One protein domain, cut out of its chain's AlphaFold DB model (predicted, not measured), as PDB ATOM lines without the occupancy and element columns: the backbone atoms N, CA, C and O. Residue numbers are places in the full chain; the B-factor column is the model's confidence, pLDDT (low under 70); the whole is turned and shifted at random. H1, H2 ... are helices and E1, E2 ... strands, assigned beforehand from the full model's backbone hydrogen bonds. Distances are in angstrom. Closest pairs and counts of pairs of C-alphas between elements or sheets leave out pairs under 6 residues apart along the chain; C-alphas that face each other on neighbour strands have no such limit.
ATOM      1  N   ALA A  14     167.903 154.775 177.713       97.19
ATOM      2  CA  ALA A  14     168.775 153.955 178.550       97.19
ATOM      3  C   ALA A  14     169.466 154.786 179.642       97.19
ATOM      4  O   ALA A  14     169.386 154.445 180.821       97.19
ATOM      5  N   LYS A  15     170.079 155.925 179.284       97.25
ATOM      6  CA  LYS A  15     170.742 156.792 180.270       97.25
ATOM      7  C   LYS A  15     169.733 157.365 181.265       97.25
ATOM      8  O   LYS A  15     169.993 157.368 182.464       97.25
ATOM      9  N   LYS A  16     168.553 157.777 180.794       97.19
ATOM     10  CA  LYS A  16     167.464 158.271 181.646       97.19
ATOM     11  C   LYS A  16     167.001 157.221 182.657       97.19
ATOM     12  O   LYS A  16     166.743 157.576 183.804       97.19
ATOM     13  N   LYS A  17     166.922 155.944 182.261       97.50
ATOM     14  CA  LYS A  17     166.610 154.827 183.168       97.50
ATOM     15  C   LYS A  17     167.668 154.691 184.266       97.50
ATOM     16  O   LYS A  17     167.313 154.715 185.439       97.50
ATOM     17  N   ILE A  18     168.948 154.672 183.891       98.06
ATOM     18  CA  ILE A  18     170.072 154.572 184.840       98.06
ATOM     19  C   ILE A  18     170.047 155.722 185.858       98.06
ATOM     20  O   ILE A  18     170.174 155.495 187.059       98.06
ATOM     21  N   LEU A  19     169.854 156.967 185.403       98.00
ATOM     22  CA  LEU A  19     169.809 158.121 186.309       98.00
ATOM     23  C   LEU A  19     168.592 158.075 187.248       98.00
ATOM     24  O   LEU A  19     168.700 158.458 188.409       98.00
ATOM     25  N   LYS A  20     167.442 157.568 186.789       97.44
ATOM     26  CA  LYS A  20     166.268 157.369 187.654       97.44
ATOM     27  C   LYS A  20     166.498 156.290 188.715       97.44
ATOM     28  O   LYS A  20     166.090 156.476 189.854       97.44
ATOM     29  N   GLU A  21     167.167 155.192 188.373       98.12
ATOM     30  CA  GLU A  21     167.529 154.149 189.342       98.12
ATOM     31  C   GLU A  21     168.492 154.689 190.405       98.12
ATOM     32  O   GLU A  21     168.254 154.517 191.600       98.12
ATOM     33  N   LYS A  22     169.520 155.439 189.991       98.25
ATOM     34  CA  LYS A  22     170.417 156.146 190.918       98.25
ATOM     35  C   LYS A  22     169.681 157.148 191.810       98.25
ATOM     36  O   LYS A  22     169.991 157.243 192.996       98.25
ATOM     37  N   LEU A  23     168.703 157.883 191.269       96.94
ATOM     38  CA  LEU A  23     167.864 158.803 192.046       96.94
ATOM     39  C   LEU A  23     167.089 158.056 193.139       96.94
ATOM     40  O   LEU A  23     167.121 158.469 194.296       96.94
ATOM     41  N   ASN A  24     166.447 156.939 192.787       97.44
ATOM     42  CA  ASN A  24     165.693 156.105 193.726       97.44
ATOM     43  C   ASN A  24     166.595 155.517 194.820       97.44
ATOM     44  O   ASN A  24     166.222 155.498 195.991       97.44
ATOM     45  N   ASN A  25     167.807 155.107 194.442       97.88
ATOM     46  CA  ASN A  25     168.806 154.555 195.354       97.88
ATOM     47  C   ASN A  25     169.594 155.634 196.116       97.88
ATOM     48  O   ASN A  25     170.463 155.296 196.915       97.88
ATOM     49  N   LYS A  26     169.308 156.925 195.883       96.44
ATOM     50  CA  LYS A  26     170.010 158.077 196.480       96.44
ATOM     51  C   LYS A  26     171.528 158.077 196.230       96.44
ATOM     52  O   LYS A  26     172.291 158.596 197.037       96.44
ATOM     53  N   THR A  27     171.963 157.523 195.099       97.88
ATOM     54  CA  THR A  27     173.373 157.470 194.666       97.88
ATOM     55  C   THR A  27     173.687 158.432 193.517       97.88
ATOM     56  O   THR A  27     174.795 158.428 192.983       97.88
ATOM     57  N   LEU A  28     172.709 159.244 193.111       97.50
ATOM     58  CA  LEU A  28     172.839 160.215 192.028       97.50
ATOM     59  C   LEU A  28     173.742 161.385 192.436       97.50
ATOM     60  O   LEU A  28     173.542 161.981 193.496       97.50
ATOM     61  N   THR A  29     174.697 161.760 191.583       98.12
ATOM     62  CA  THR A  29     175.513 162.960 191.829       98.12
ATOM     63  C   THR A  29     174.726 164.245 191.542       98.12
ATOM     64  O   THR A  29     173.700 164.238 190.856       98.12
ATOM     65  N   LYS A  30     175.220 165.391 192.035       97.44
ATOM     66  CA  LYS A  30     174.620 166.708 191.753       97.44
ATOM     67  C   LYS A  30     174.565 167.011 190.252       97.44
ATOM     68  O   LYS A  30     173.552 167.514 189.776       97.44
ATOM     69  N   GLU A  31     175.627 166.697 189.518       97.19
ATOM     70  CA  GLU A  31     175.703 166.915 188.071       97.19
ATOM     71  C   GLU A  31     174.729 166.005 187.309       97.19
ATOM     72  O   GLU A  31     173.990 166.465 186.440       97.19
ATOM     73  N   GLU A  32     174.642 164.728 187.693       97.94
ATOM     74  CA  GLU A  32     173.675 163.790 187.117       97.94
ATOM     75  C   GLU A  32     172.226 164.229 187.373       97.94
ATOM     76  O   GLU A  32     171.367 164.108 186.496       97.94
ATOM     77  N   TRP A  33     171.954 164.779 188.559       97.69
ATOM     78  CA  TRP A  33     170.661 165.373 188.883       97.69
ATOM     79  C   TRP A  33     170.354 166.593 188.012       97.69
ATOM     80  O   TRP A  33     169.249 166.694 187.477       97.69
ATOM     81  N   GLN A  34     171.322 167.494 187.824       97.94
ATOM     82  CA  GLN A  34     171.160 168.673 186.971       97.94
ATOM     83  C   GLN A  34     170.862 168.286 185.519       97.94
ATOM     84  O   GLN A  34     169.949 168.857 184.920       97.94
ATOM     85  N   HIS A  35     171.554 167.281 184.974       97.69
ATOM     86  CA  HIS A  35     171.296 166.771 183.624       97.69
ATOM     87  C   HIS A  35     169.903 166.133 183.513       97.69
ATOM     88  O   HIS A  35     169.145 166.455 182.596       97.69
ATOM     89  N   LEU A  36     169.519 165.281 184.473       97.94
ATOM     90  CA  LEU A  36     168.197 164.645 184.500       97.94
ATOM     91  C   LEU A  36     167.061 165.675 184.580       97.94
ATOM     92  O   LEU A  36     166.056 165.560 183.871       97.94
ATOM     93  N   GLU A  37     167.215 166.687 185.431       97.75
ATOM     94  CA  GLU A  37     166.227 167.750 185.603       97.75
ATOM     95  C   GLU A  37     166.164 168.669 184.379       97.75
ATOM     96  O   GLU A  37     165.071 169.056 183.952       97.75
ATOM     97  N   TRP A  38     167.309 168.982 183.767       97.38
ATOM     98  CA  TRP A  38     167.359 169.719 182.508       97.38
ATOM     99  C   TRP A  38     166.629 168.960 181.390       97.38
ATOM    100  O   TRP A  38     165.754 169.543 180.747       97.38
ATOM    101  N   ASP A  39     166.884 167.657 181.219       97.50
ATOM    102  CA  ASP A  39     166.226 166.828 180.196       97.50
ATOM    103  C   ASP A  39     164.708 166.770 180.410       97.50
ATOM    104  O   ASP A  39     163.928 166.888 179.459       97.50
ATOM    105  N   ARG A  40     164.264 166.661 181.671       97.38
ATOM    106  CA  ARG A  40     162.842 166.715 182.036       97.38
ATOM    107  C   ARG A  40     162.216 168.052 181.639       97.38
ATOM    108  O   ARG A  40     161.158 168.069 181.009       97.38
ATOM    109  N   ARG A  41     162.849 169.171 182.000       97.00
ATOM    110  CA  ARG A  41     162.357 170.523 181.681       97.00
ATOM    111  C   ARG A  41     162.314 170.764 180.178       97.00
ATOM    112  O   ARG A  41     161.312 171.279 179.684       97.00
ATOM    113  N   PHE A  42     163.361 170.365 179.465       96.81
ATOM    114  CA  PHE A  42     163.455 170.510 178.019       96.81
ATOM    115  C   PHE A  42     162.399 169.668 177.291       96.81
ATOM    116  O   PHE A  42     161.659 170.195 176.461       96.81
ATOM    117  N   SER A  43     162.239 168.397 177.678       96.69
ATOM    118  CA  SER A  43     161.201 167.510 177.130       96.69
ATOM    119  C   SER A  43     159.798 168.092 177.329       96.69
ATOM    120  O   SER A  43     158.998 168.135 176.395       96.69
ATOM    121  N   ASN A  44     159.512 168.609 178.530       97.81
ATOM    122  CA  ASN A  44     158.239 169.266 178.819       97.81
ATOM    123  C   ASN A  44     158.045 170.527 177.972       97.81
ATOM    124  O   ASN A  44     156.946 170.771 177.486       97.81
ATOM    125  N   ARG A  45     159.098 171.330 177.775       97.44
ATOM    126  CA  ARG A  45     159.050 172.535 176.938       97.44
ATOM    127  C   ARG A  45     158.699 172.191 175.489       97.44
ATOM    128  O   ARG A  45     157.739 172.749 174.969       97.44
ATOM    129  N   ARG A  46     159.389 171.218 174.886       97.06
ATOM    130  CA  ARG A  46     159.095 170.730 173.526       97.06
ATOM    131  C   ARG A  46     157.662 170.239 173.382       97.06
ATOM    132  O   ARG A  46     156.962 170.645 172.459       97.06
ATOM    133  N   LYS A  47     157.221 169.397 174.320       97.75
ATOM    134  CA  LYS A  47     155.858 168.864 174.317       97.75
ATOM    135  C   LYS A  47     154.815 169.980 174.411       97.75
ATOM    136  O   LYS A  47     153.847 169.959 173.662       97.75
ATOM    137  N   ARG A  48     155.035 170.985 175.268       98.44
ATOM    138  CA  ARG A  48     154.131 172.142 175.371       98.44
ATOM    139  C   ARG A  48     153.994 172.907 174.058       98.44
ATOM    140  O   ARG A  48     152.906 173.401 173.804       98.44
ATOM    141  N   GLY A  49     155.049 173.017 173.249       98.31
ATOM    142  CA  GLY A  49     154.962 173.642 171.924       98.31
ATOM    143  C   GLY A  49     153.965 172.920 171.023       98.31
ATOM    144  O   GLY A  49     153.043 173.541 170.501       98.31
ATOM    145  N   VAL A  50     154.088 171.593 170.938       98.31
ATOM    146  CA  VAL A  50     153.172 170.737 170.165       98.31
ATOM    147  C   VAL A  50     151.742 170.798 170.716       98.31
ATOM    148  O   VAL A  50     150.795 170.975 169.957       98.31
ATOM    149  N   ASP A  51     151.569 170.720 172.038       98.25
ATOM    150  CA  ASP A  51     150.243 170.792 172.663       98.25
ATOM    151  C   ASP A  51     149.571 172.162 172.404       98.25
ATOM    152  O   ASP A  51     148.378 172.231 172.102       98.25
ATOM    153  N   ARG A  52     150.337 173.264 172.474       98.44
ATOM    154  CA  ARG A  52     149.861 174.625 172.161       98.44
ATOM    155  C   ARG A  52     149.509 174.792 170.690       98.44
ATOM    156  O   ARG A  52     148.535 175.479 170.387       98.44
ATOM    157  N   PHE A  53     150.274 174.173 169.795       98.56
ATOM    158  CA  PHE A  53     149.957 174.151 168.373       98.56
ATOM    159  C   PHE A  53     148.590 173.504 168.135       98.56
ATOM    160  O   PHE A  53     147.707 174.162 167.597       98.56
ATOM    161  N   TRP A  54     148.350 172.292 168.645       98.38
ATOM    162  CA  TRP A  54     147.055 171.622 168.463       98.38
ATOM    163  C   TRP A  54     145.885 172.375 169.106       98.38
ATOM    164  O   TRP A  54     144.771 172.381 168.578       98.38
ATOM    165  N   ALA A  55     146.117 173.048 170.237       98.06
ATOM    166  CA  ALA A  55     145.119 173.932 170.833       98.06
ATOM    167  C   ALA A  55     144.804 175.140 169.930       98.06
ATOM    168  O   ALA A  55     143.634 175.486 169.753       98.06
ATOM    169  N   SER A  56     145.832 175.752 169.338       97.94
ATOM    170  CA  SER A  56     145.695 176.886 168.417       97.94
ATOM    171  C   SER A  56     145.013 176.469 167.117       97.94
ATOM    172  O   SER A  56     144.091 177.149 166.676       97.94
ATOM    173  N   GLU A  57     145.365 175.305 166.572       98.25
ATOM    174  CA  GLU A  57     144.755 174.736 165.370       98.25
ATOM    175  C   GLU A  57     143.255 174.489 165.559       98.25
ATOM    176  O   GLU A  57     142.435 174.803 164.699       98.25
ATOM    177  N   ARG A  58     142.854 174.027 166.748       98.19
ATOM    178  CA  ARG A  58     141.439 173.882 167.102       98.19
ATOM    179  C   ARG A  58     140.686 175.213 167.086       98.19
ATOM    180  O   ARG A  58     139.528 175.269 166.674       98.19
ATOM    181  N   ILE A  59     141.312 176.281 167.579       97.94
ATOM    182  CA  ILE A  59     140.733 177.631 167.555       97.94
ATOM    183  C   ILE A  59     140.657 178.134 166.110       97.94
ATOM    184  O   ILE A  59     139.635 178.696 165.718       97.94
ATOM    185  N   ALA A  60     141.706 177.904 165.326       98.00
ATOM    186  CA  ALA A  60     141.814 178.291 163.929       98.00
ATOM    187  C   ALA A  60     140.727 177.629 163.066       98.00
ATOM    188  O   ALA A  60     140.025 178.319 162.329       98.00
ATOM    189  N   LEU A  61     140.486 176.328 163.259       97.94
ATOM    190  CA  LEU A  61     139.393 175.589 162.619       97.94
ATOM    191  C   LEU A  61     138.020 176.196 162.905       97.94
ATOM    192  O   LEU A  61     137.238 176.412 161.985       97.94
ATOM    193  N   ARG A  62     137.732 176.533 164.168       97.12
ATOM    194  CA  ARG A  62     136.457 177.173 164.545       97.12
ATOM    195  C   ARG A  62     136.278 178.559 163.926       97.12
ATOM    196  O   ARG A  62     135.149 179.000 163.758       97.12
ATOM    197  N   LYS A  63     137.381 179.245 163.617       97.69
ATOM    198  CA  LYS A  63     137.397 180.560 162.963       97.69
ATOM    199  C   LYS A  63     137.448 180.475 161.432       97.69
ATOM    200  O   LYS A  63     137.443 181.517 160.790       97.69
ATOM    201  N   GLY A  64     137.517 179.273 160.855       96.81
ATOM    202  CA  GLY A  64     137.632 179.079 159.407       96.81
ATOM    203  C   GLY A  64     139.002 179.444 158.824       96.81
ATOM    204  O   GLY A  64     139.093 179.693 157.629       96.81
ATOM    205  N   ALA A  65     140.057 179.479 159.645       96.75
ATOM    206  CA  ALA A  65     141.417 179.824 159.223       96.75
ATOM    207  C   ALA A  65     142.464 178.764 159.641       96.75
ATOM    208  O   ALA A  65     143.431 179.124 160.313       96.75
ATOM    209  N   PRO A  66     142.267 177.465 159.331       96.56
ATOM    210  CA  PRO A  66     143.212 176.407 159.703       96.56
ATOM    211  C   PRO A  66     144.575 176.546 159.010       96.56
ATOM    212  O   PRO A  66     144.690 177.196 157.973       96.56
ATOM    213  N   SER A  67     145.604 175.894 159.559       95.62
ATOM    214  CA  SER A  67     146.959 175.897 158.983       95.62
ATOM    215  C   SER A  67     147.131 174.971 157.775       95.62
ATOM    216  O   SER A  67     148.081 175.147 157.013       95.62
ATOM    217  N   ARG A  68     146.231 173.996 157.591       96.25
ATOM    218  CA  ARG A  68     146.207 173.049 156.461       96.25
ATOM    219  C   ARG A  68     144.780 172.818 155.966       96.25
ATOM    220  O   ARG A  68     143.804 173.110 156.665       96.25
ATOM    221  N   ASN A  69     144.667 172.226 154.780       95.75
ATOM    222  CA  ASN A  69     143.403 171.774 154.203       95.75
ATOM    223  C   ASN A  69     142.972 170.432 154.812       95.75
ATOM    224  O   ASN A  69     143.024 169.386 154.177       95.75
ATOM    225  N   TRP A  70     142.551 170.462 156.074       97.75
ATOM    226  CA  TRP A  70     142.100 169.262 156.777       97.75
ATOM    227  C   TRP A  70     140.848 168.649 156.136       97.75
ATOM    228  O   TRP A  70     139.902 169.367 155.797       97.75
ATOM    229  N   THR A  71     140.793 167.320 156.052       97.81
ATOM    230  CA  THR A  71     139.559 166.591 155.717       97.81
ATOM    231  C   THR A  71     138.536 166.712 156.849       97.81
ATOM    232  O   THR A  71     138.889 167.012 157.989       97.81
ATOM    233  N   GLU A  72     137.254 166.445 156.584       97.69
ATOM    234  CA  GLU A  72     136.215 166.512 157.629       97.69
ATOM    235  C   GLU A  72     136.486 165.562 158.810       97.69
ATOM    236  O   GLU A  72     136.245 165.916 159.966       97.69
ATOM    237  N   GLU A  73     137.065 164.389 158.543       97.88
ATOM    238  CA  GLU A  73     137.496 163.454 159.586       97.88
ATOM    239  C   GLU A  73     138.618 164.056 160.447       97.88
ATOM    240  O   GLU A  73     138.510 164.095 161.674       97.88
ATOM    241  N   GLN A  74     139.653 164.618 159.815       98.44
ATOM    242  CA  GLN A  74     140.761 165.262 160.524       98.44
ATOM    243  C   GLN A  74     140.292 166.479 161.333       98.44
ATOM    244  O   GLN A  74     140.722 166.668 162.473       98.44
ATOM    245  N   LYS A  75     139.368 167.281 160.789       98.44
ATOM    246  CA  LYS A  75     138.735 168.391 161.519       98.44
ATOM    247  C   LYS A  75     138.021 167.883 162.768       98.44
ATOM    248  O   LYS A  75     138.196 168.462 163.841       98.44
ATOM    249  N   SER A  76     137.244 166.805 162.650       98.25
ATOM    250  CA  SER A  76     136.543 166.176 163.778       98.25
ATOM    251  C   SER A  76     137.515 165.698 164.864       98.25
ATOM    252  O   SER A  76     137.320 165.978 166.056       98.25
ATOM    253  N   ASP A  77     138.619 165.061 164.469       98.38
ATOM    254  CA  ASP A  77     139.675 164.646 165.393       98.38
ATOM    255  C   ASP A  77     140.284 165.845 166.133       98.38
ATOM    256  O   ASP A  77     140.278 165.871 167.367       98.38
ATOM    257  N   ILE A  78     140.708 166.892 165.417       98.19
ATOM    258  CA  ILE A  78     141.307 168.087 166.033       98.19
ATOM    259  C   ILE A  78     140.315 168.779 166.983       98.19
ATOM    260  O   ILE A  78     140.672 169.162 168.104       98.19
ATOM    261  N   LEU A  79     139.048 168.916 166.578       98.31
ATOM    262  CA  LEU A  79     137.993 169.529 167.393       98.31
ATOM    263  C   LEU A  79     137.717 168.736 168.676       98.31
ATOM    264  O   LEU A  79     137.577 169.346 169.747       98.31
ATOM    265  N   SER A  80     137.722 167.402 168.594       97.62
ATOM    266  CA  SER A  80     137.585 166.498 169.744       97.62
ATOM    267  C   SER A  80     138.866 166.367 170.582       97.62
ATOM    268  O   SER A  80     138.828 165.848 171.696       97.62
ATOM    269  N   GLY A  81     139.988 166.920 170.112       96.25
ATOM    270  CA  GLY A  81     141.276 166.887 170.802       96.25
ATOM    271  C   GLY A  81     142.075 165.609 170.602       96.25
ATOM    272  O   GLY A  81     142.982 165.338 171.388       96.25
ATOM    273  N   LYS A  82     141.745 164.841 169.568       97.19
ATOM    274  CA  LYS A  82     142.543 163.722 169.083       97.19
ATOM    275  C   LYS A  82     143.594 164.221 168.095       97.19
ATOM    276  O   LYS A  82     143.445 165.277 167.482       97.19
ATOM    277  N   THR A  83     144.658 163.441 167.936       96.19
ATOM    278  CA  THR A  83     145.638 163.664 166.871       96.19
ATOM    279  C   THR A  83     145.025 163.217 165.542       96.19
ATOM    280  O   THR A  83     144.662 162.040 165.447       96.19
ATOM    281  N   PRO A  84     144.911 164.105 164.536       97.94
ATOM    282  CA  PRO A  84     144.403 163.730 163.221       97.94
ATOM    283  C   PRO A  84     145.351 162.742 162.535       97.94
ATOM    284  O   PRO A  84     146.535 162.643 162.879       97.94
ATOM    285  N   LYS A  85     144.830 162.012 161.550       98.19
ATOM    286  CA  LYS A  85     145.579 160.986 160.820       98.19
ATOM    287  C   LYS A  85     145.585 161.226 159.313       98.19
ATOM    288  O   LYS A  85     144.638 161.780 158.762       98.19
ATOM    289  N   HIS A  86     146.642 160.762 158.660       97.62
ATOM    290  CA  HIS A  86     146.759 160.619 157.211       97.62
ATOM    291  C   HIS A  86     147.087 159.149 156.926       97.62
ATOM    292  O   HIS A  86     147.996 158.598 157.544       97.62
ATOM    293  N   GLU A  87     146.285 158.480 156.092       95.88
ATOM    294  CA  GLU A  87     146.432 157.041 155.787       95.88
ATOM    295  C   GLU A  87     146.568 156.145 157.038       95.88
ATOM    296  O   GLU A  87     147.379 155.223 157.120       95.88
ATOM    297  N   GLY A  88     145.789 156.451 158.082       96.12
ATOM    298  CA  GLY A  88     145.805 155.717 159.352       96.12
ATOM    299  C   GLY A  88     146.996 156.019 160.273       96.12
ATOM    300  O   GLY A  88     146.976 155.596 161.435       96.12
ATOM    301  N   LYS A  89     147.990 156.793 159.820       97.38
ATOM    302  CA  LYS A  89     149.140 157.235 160.621       97.38
ATOM    303  C   LYS A  89     148.882 158.612 161.246       97.38
ATOM    304  O   LYS A  89     148.272 159.459 160.600       97.38
ATOM    305  N   PRO A  90     149.319 158.866 162.491       97.56
ATOM    306  CA  PRO A  90     149.209 160.189 163.105       97.56
ATOM    307  C   PRO A  90     149.957 161.263 162.312       97.56
ATOM    308  O   PRO A  90     151.068 161.027 161.846       97.56
ATOM    309  N   ILE A  91     149.368 162.452 162.230       98.44
ATOM    310  CA  ILE A  91     150.043 163.659 161.746       98.44
ATOM    311  C   ILE A  91     150.777 164.284 162.935       98.44
ATOM    312  O   ILE A  91     150.203 164.493 164.008       98.44
ATOM    313  N   GLU A  92     152.071 164.528 162.770       96.81
ATOM    314  CA  GLU A  92     152.982 164.950 163.826       96.81
ATOM    315  C   GLU A  92     153.097 166.476 163.898       96.81
ATOM    316  O   GLU A  92     152.949 167.177 162.905       96.81
ATOM    317  N   GLY A  93     153.393 167.008 165.087       97.12
ATOM    318  CA  GLY A  93     153.797 168.407 165.240       97.12
ATOM    319  C   GLY A  93     155.313 168.537 165.115       97.12
ATOM    320  O   GLY A  93     156.023 168.316 166.097       97.12
ATOM    321  N   HIS A  94     155.799 168.897 163.930       97.12
ATOM    322  CA  HIS A  94     157.216 169.089 163.634       97.12
ATOM    323  C   HIS A  94     157.711 170.474 164.082       97.12
ATOM    324  O   HIS A  94     157.089 171.490 163.787       97.12
ATOM    325  N   HIS A  95     158.857 170.539 164.764       97.56
ATOM    326  CA  HIS A  95     159.516 171.799 165.127       97.56
ATOM    327  C   HIS A  95     160.271 172.388 163.922       97.56
ATOM    328  O   HIS A  95     161.318 171.866 163.553       97.56
ATOM    329  N   ARG A  96     159.788 173.505 163.356       97.25
ATOM    330  CA  ARG A  96     160.381 174.168 162.175       97.25
ATOM    331  C   ARG A  96     161.808 174.649 162.418       97.25
ATOM    332  O   ARG A  96     162.661 174.511 161.553       97.25
ATOM    333  N   TYR A  97     162.057 175.249 163.576       95.75
ATOM    334  CA  TYR A  97     163.392 175.460 164.125       95.75
ATOM    335  C   TYR A  97     163.677 174.336 165.111       95.75
ATOM    336  O   TYR A  97     162.915 174.183 166.078       95.75
ATOM    337  N   ASN A  98     164.774 173.599 164.897       92.62
ATOM    338  CA  ASN A  98     165.173 172.496 165.765       92.62
ATOM    339  C   ASN A  98     165.131 172.938 167.234       92.62
ATOM    340  O   ASN A  98     165.761 173.919 167.639       92.62
ATOM    341  N   ALA A  99     164.363 172.206 168.040       94.12
ATOM    342  CA  ALA A  99     164.131 172.542 169.429       94.12
ATOM    343  C   ALA A  99     165.397 172.518 170.296       94.12
ATOM    344  O   ALA A  99     165.430 173.260 171.277       94.12
ATOM    345  N   ILE A 100     166.390 171.659 170.005       91.94
ATOM    346  CA  ILE A 100     167.621 171.611 170.813       91.94
ATOM    347  C   ILE A 100     168.513 172.813 170.527       91.94
ATOM    348  O   ILE A 100     169.005 173.415 171.478       91.94
ATOM    349  N   ASP A 101     168.622 173.211 169.258       91.31
ATOM    350  CA  ASP A 101     169.389 174.391 168.863       91.31
ATOM    351  C   ASP A 101     168.660 175.688 169.220       91.31
ATOM    352  O   ASP A 101     169.311 176.690 169.493       91.31
ATOM    353  N   HIS A 102     167.322 175.679 169.266       93.69
ATOM    354  CA  HIS A 102     166.475 176.846 169.549       93.69
ATOM    355  C   HIS A 102     165.569 176.618 170.772       93.69
ATOM    356  O   HIS A 102     164.340 176.752 170.695       93.69
ATOM    357  N   PRO A 103     166.141 176.322 171.955       93.62
ATOM    358  CA  PRO A 103     165.361 175.957 173.130       93.62
ATOM    359  C   PRO A 103     164.453 177.104 173.580       93.62
ATOM    360  O   PRO A 103     163.378 176.855 174.113       93.62
ATOM    361  N   HIS A 104     164.832 178.360 173.331       93.25
ATOM    362  CA  HIS A 104     164.066 179.552 173.694       93.25
ATOM    363  C   HIS A 104     162.701 179.644 172.984       93.25
ATOM    364  O   HIS A 104     161.765 180.150 173.595       93.25
ATOM    365  N   ILE A 105     162.531 179.058 171.793       95.69
ATOM    366  CA  ILE A 105     161.242 178.993 171.067       95.69
ATOM    367  C   ILE A 105     160.640 177.580 170.993       95.69
ATOM    368  O   ILE A 105     159.640 177.361 170.313       95.69
ATOM    369  N   ALA A 106     161.194 176.603 171.714       96.38
ATOM    370  CA  ALA A 106     160.722 175.214 171.660       96.38
ATOM    371  C   ALA A 106     159.271 175.002 172.153       96.38
ATOM    372  O   ALA A 106     158.686 173.954 171.871       96.38
ATOM    373  N   ASP A 107     158.693 175.960 172.892       97.88
ATOM    374  CA  ASP A 107     157.294 175.944 173.343       97.88
ATOM    375  C   ASP A 107     156.385 176.976 172.655       97.88
ATOM    376  O   ASP A 107     155.267 177.215 173.125       97.88
ATOM    377  N   VAL A 108     156.850 177.576 171.559       98.12
ATOM    378  CA  VAL A 108     156.076 178.502 170.724       98.12
ATOM    379  C   VAL A 108     155.294 177.687 169.693       98.12
ATOM    380  O   VAL A 108     155.889 176.920 168.938       98.12
ATOM    381  N   SER A 109     153.967 177.828 169.665       97.38
ATOM    382  CA  SER A 109     153.072 177.091 168.752       97.38
ATOM    383  C   SER A 109     153.375 177.363 167.286       97.38
ATOM    384  O   SER A 109     153.309 176.470 166.455       97.38
ATOM    385  N   GLU A 110     153.762 178.592 166.980       97.12
ATOM    386  CA  GLU A 110     154.140 179.062 165.660       97.12
ATOM    387  C   GLU A 110     155.451 178.415 165.208       97.12
ATOM    388  O   GLU A 110     155.739 178.395 164.023       97.12
ATOM    389  N   ASN A 111     156.261 177.843 166.099       97.75
ATOM    390  CA  ASN A 111     157.408 177.039 165.685       97.75
ATOM    391  C   ASN A 111     157.010 175.606 165.280       97.75
ATOM    392  O   ASN A 111     157.869 174.810 164.918       97.75
ATOM    393  N   ILE A 112     155.730 175.244 165.347       98.44
ATOM    394  CA  ILE A 112     155.258 173.909 164.991       98.44
ATOM    395  C   ILE A 112     154.593 173.937 163.619       98.44
ATOM    396  O   ILE A 112     153.844 174.857 163.291       98.44
ATOM    397  N   HIS A 113     154.861 172.908 162.829       97.62
ATOM    398  CA  HIS A 113     154.179 172.622 161.581       97.62
ATOM    399  C   HIS A 113     153.577 171.212 161.642       97.62
ATOM    400  O   HIS A 113     154.284 170.287 162.050       97.62
ATOM    401  N   PRO A 114     152.302 171.021 161.272       98.06
ATOM    402  CA  PRO A 114     151.735 169.688 161.152       98.06
ATOM    403  C   PRO A 114     152.341 168.990 159.931       98.06
ATOM    404  O   PRO A 114     152.304 169.553 158.843       98.06
ATOM    405  N   ALA A 115     152.890 167.792 160.102       97.94
ATOM    406  CA  ALA A 115     153.496 167.027 159.016       97.94
ATOM    407  C   ALA A 115     153.116 165.548 159.114       97.94
ATOM    408  O   ALA A 115     153.059 164.988 160.214       97.94
ATOM    409  N   THR A 116     152.882 164.888 157.984       98.25
ATOM    410  CA  THR A 116     152.900 163.420 157.945       98.25
ATOM    411  C   THR A 116     154.301 162.905 158.273       98.25
ATOM    412  O   THR A 116     155.278 163.658 158.326       98.25
ATOM    413  N   TRP A 117     154.429 161.594 158.476       96.69
ATOM    414  CA  TRP A 117     155.747 160.989 158.645       96.69
ATOM    415  C   TRP A 117     156.646 161.219 157.417       96.69
ATOM    416  O   TRP A 117     157.825 161.541 157.572       96.69
ATOM    417  N   ASP A 118     156.087 161.108 156.209       97.56
ATOM    418  CA  ASP A 118     156.830 161.265 154.959       97.56
ATOM    419  C   ASP A 118     157.243 162.721 154.719       97.56
ATOM    420  O   ASP A 118     158.395 162.974 154.374       97.56
ATOM    421  N   GLU A 119     156.375 163.697 154.996       98.12
ATOM    422  CA  GLU A 119     156.747 165.115 154.995       98.12
ATOM    423  C   GLU A 119     157.822 165.399 156.056       98.12
ATOM    424  O   GLU A 119     158.829 166.056 155.787       98.12
ATOM    425  N   HIS A 120     157.657 164.887 157.276       97.25
ATOM    426  CA  HIS A 120     158.619 165.101 158.355       97.25
ATOM    427  C   HIS A 120     160.013 164.585 157.959       97.25
ATOM    428  O   HIS A 120     161.009 165.301 158.087       97.25
ATOM    429  N   PHE A 121     160.099 163.374 157.416       97.62
ATOM    430  CA  PHE A 121     161.371 162.782 157.017       97.62
ATOM    431  C   PHE A 121     161.925 163.374 155.711       97.62
ATOM    432  O   PHE A 121     163.061 163.850 155.680       97.62
ATOM    433  N   ASN A 122     161.143 163.372 154.631       98.06
ATOM    434  CA  ASN A 122     161.626 163.706 153.291       98.06
ATOM    435  C   ASN A 122     161.651 165.212 153.018       98.06
ATOM    436  O   ASN A 122     162.597 165.687 152.389       98.06
ATOM    437  N   LYS A 123     160.652 165.968 153.490       97.88
ATOM    438  CA  LYS A 123     160.543 167.420 153.267       97.88
ATOM    439  C   LYS A 123     161.336 168.199 154.304       97.88
ATOM    440  O   LYS A 123     162.239 168.961 153.962       97.88
ATOM    441  N   TRP A 124     161.028 167.988 155.580       97.44
ATOM    442  CA  TRP A 124     161.631 168.756 156.666       97.44
ATOM    443  C   TRP A 124     163.071 168.335 156.932       97.44
ATOM    444  O   TRP A 124     163.958 169.184 156.920       97.44
TER     445      TRP A 124
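AT A GLANCE: This is residues 14 to 124 of the 146 residues of the protein "Tox-GHH domain-containing protein" of Deinococcus sp. S14-83 (UniProt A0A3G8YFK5). One long helix, H2, makes the longest axis of an elongated model; the short helices H1 and H3 meet it near its two ends, on stretches of H2 that lie far apart. A small hairpin of two strands, E1 and E2, packs on residues 46 to 57 of H2, with the last helix, H4, beyond it, so that the hairpin lies between H2 and H4. The printed part has 111 residues, with four named helices and two named strands in the order H1, H2, H3, E1, E2, H4; the sheet, in the order E1, E2, is antiparallel and the class is mostly helix. The whole is loose, with a radius of gyration of the C-alphas of 17.5 A, and spans 54 by 28 by 28 A.

HOW THE PARTS SIT: H1, residues 14 to 24, touches H2, residues 30 to 62, which meets it with residues 32 to 36 alone; the closest C-alphas are those of Leu 19 and Glu 32, 6.9 A apart. The two run opposite ways at a steep tilt of 65 degrees. H2 touches H3, residues 72 to 80, with its residues 54 to 61 alone; the closest C-alphas, of Arg 58 and Leu 79, are 5.6 A apart. These two also run opposite ways, at a steep tilt of 55 degrees. H1 and H3 are apart. E1, residues 92 to 95, and E2, residues 112 to 115, form a hairpin of antiparallel neighbours, their directions at 139 degrees. N 92 and O 115 are within hydrogen-bond range at 2.8 A, as are N 113 and O 94 at 2.8 A. The closest C-alphas of H2 and E1 are those of Val 50 and Gly 93, 5.5 A apart. Those of H2 and E2 are Phe 53 and Ile 112, 6.3 A apart. The closest C-alphas of E1 and H4, residues 117 to 124, are those of His 94 and His 120, 6.8 A apart. E2 and H4 are near each other, with 6 pairs of C-alphas within 10 A, while H2 and H4 are apart. In H1, H2 and H3 every O i to N i+4 pair is within hydrogen-bond range; in H4, 3 of 4 are.

IN THESE COORDINATES: H1 begins at C-alpha 14, (168.775, 153.955, 178.550), and is 15.6 A long. H2 runs 48.0 A from C-alpha 30 at (174.620, 166.708, 191.753) to C-alpha 62 at (136.457, 177.173, 164.545). H3 measures 12.2 A, E1 9.6 A and E2 9.3 A. H4 measures 9.9 A and ends at C-alpha 124, (161.631, 168.756, 156.666).

THE WHOLE: The C-alphas farthest apart, of Thr 27 and Gly 64, are 54.7 A apart. The links H3 to E1 and E1 to E2 are long, the second being residues 96 to 111. The printed part has no cut, and no printed residue is under 70 in pLDDT.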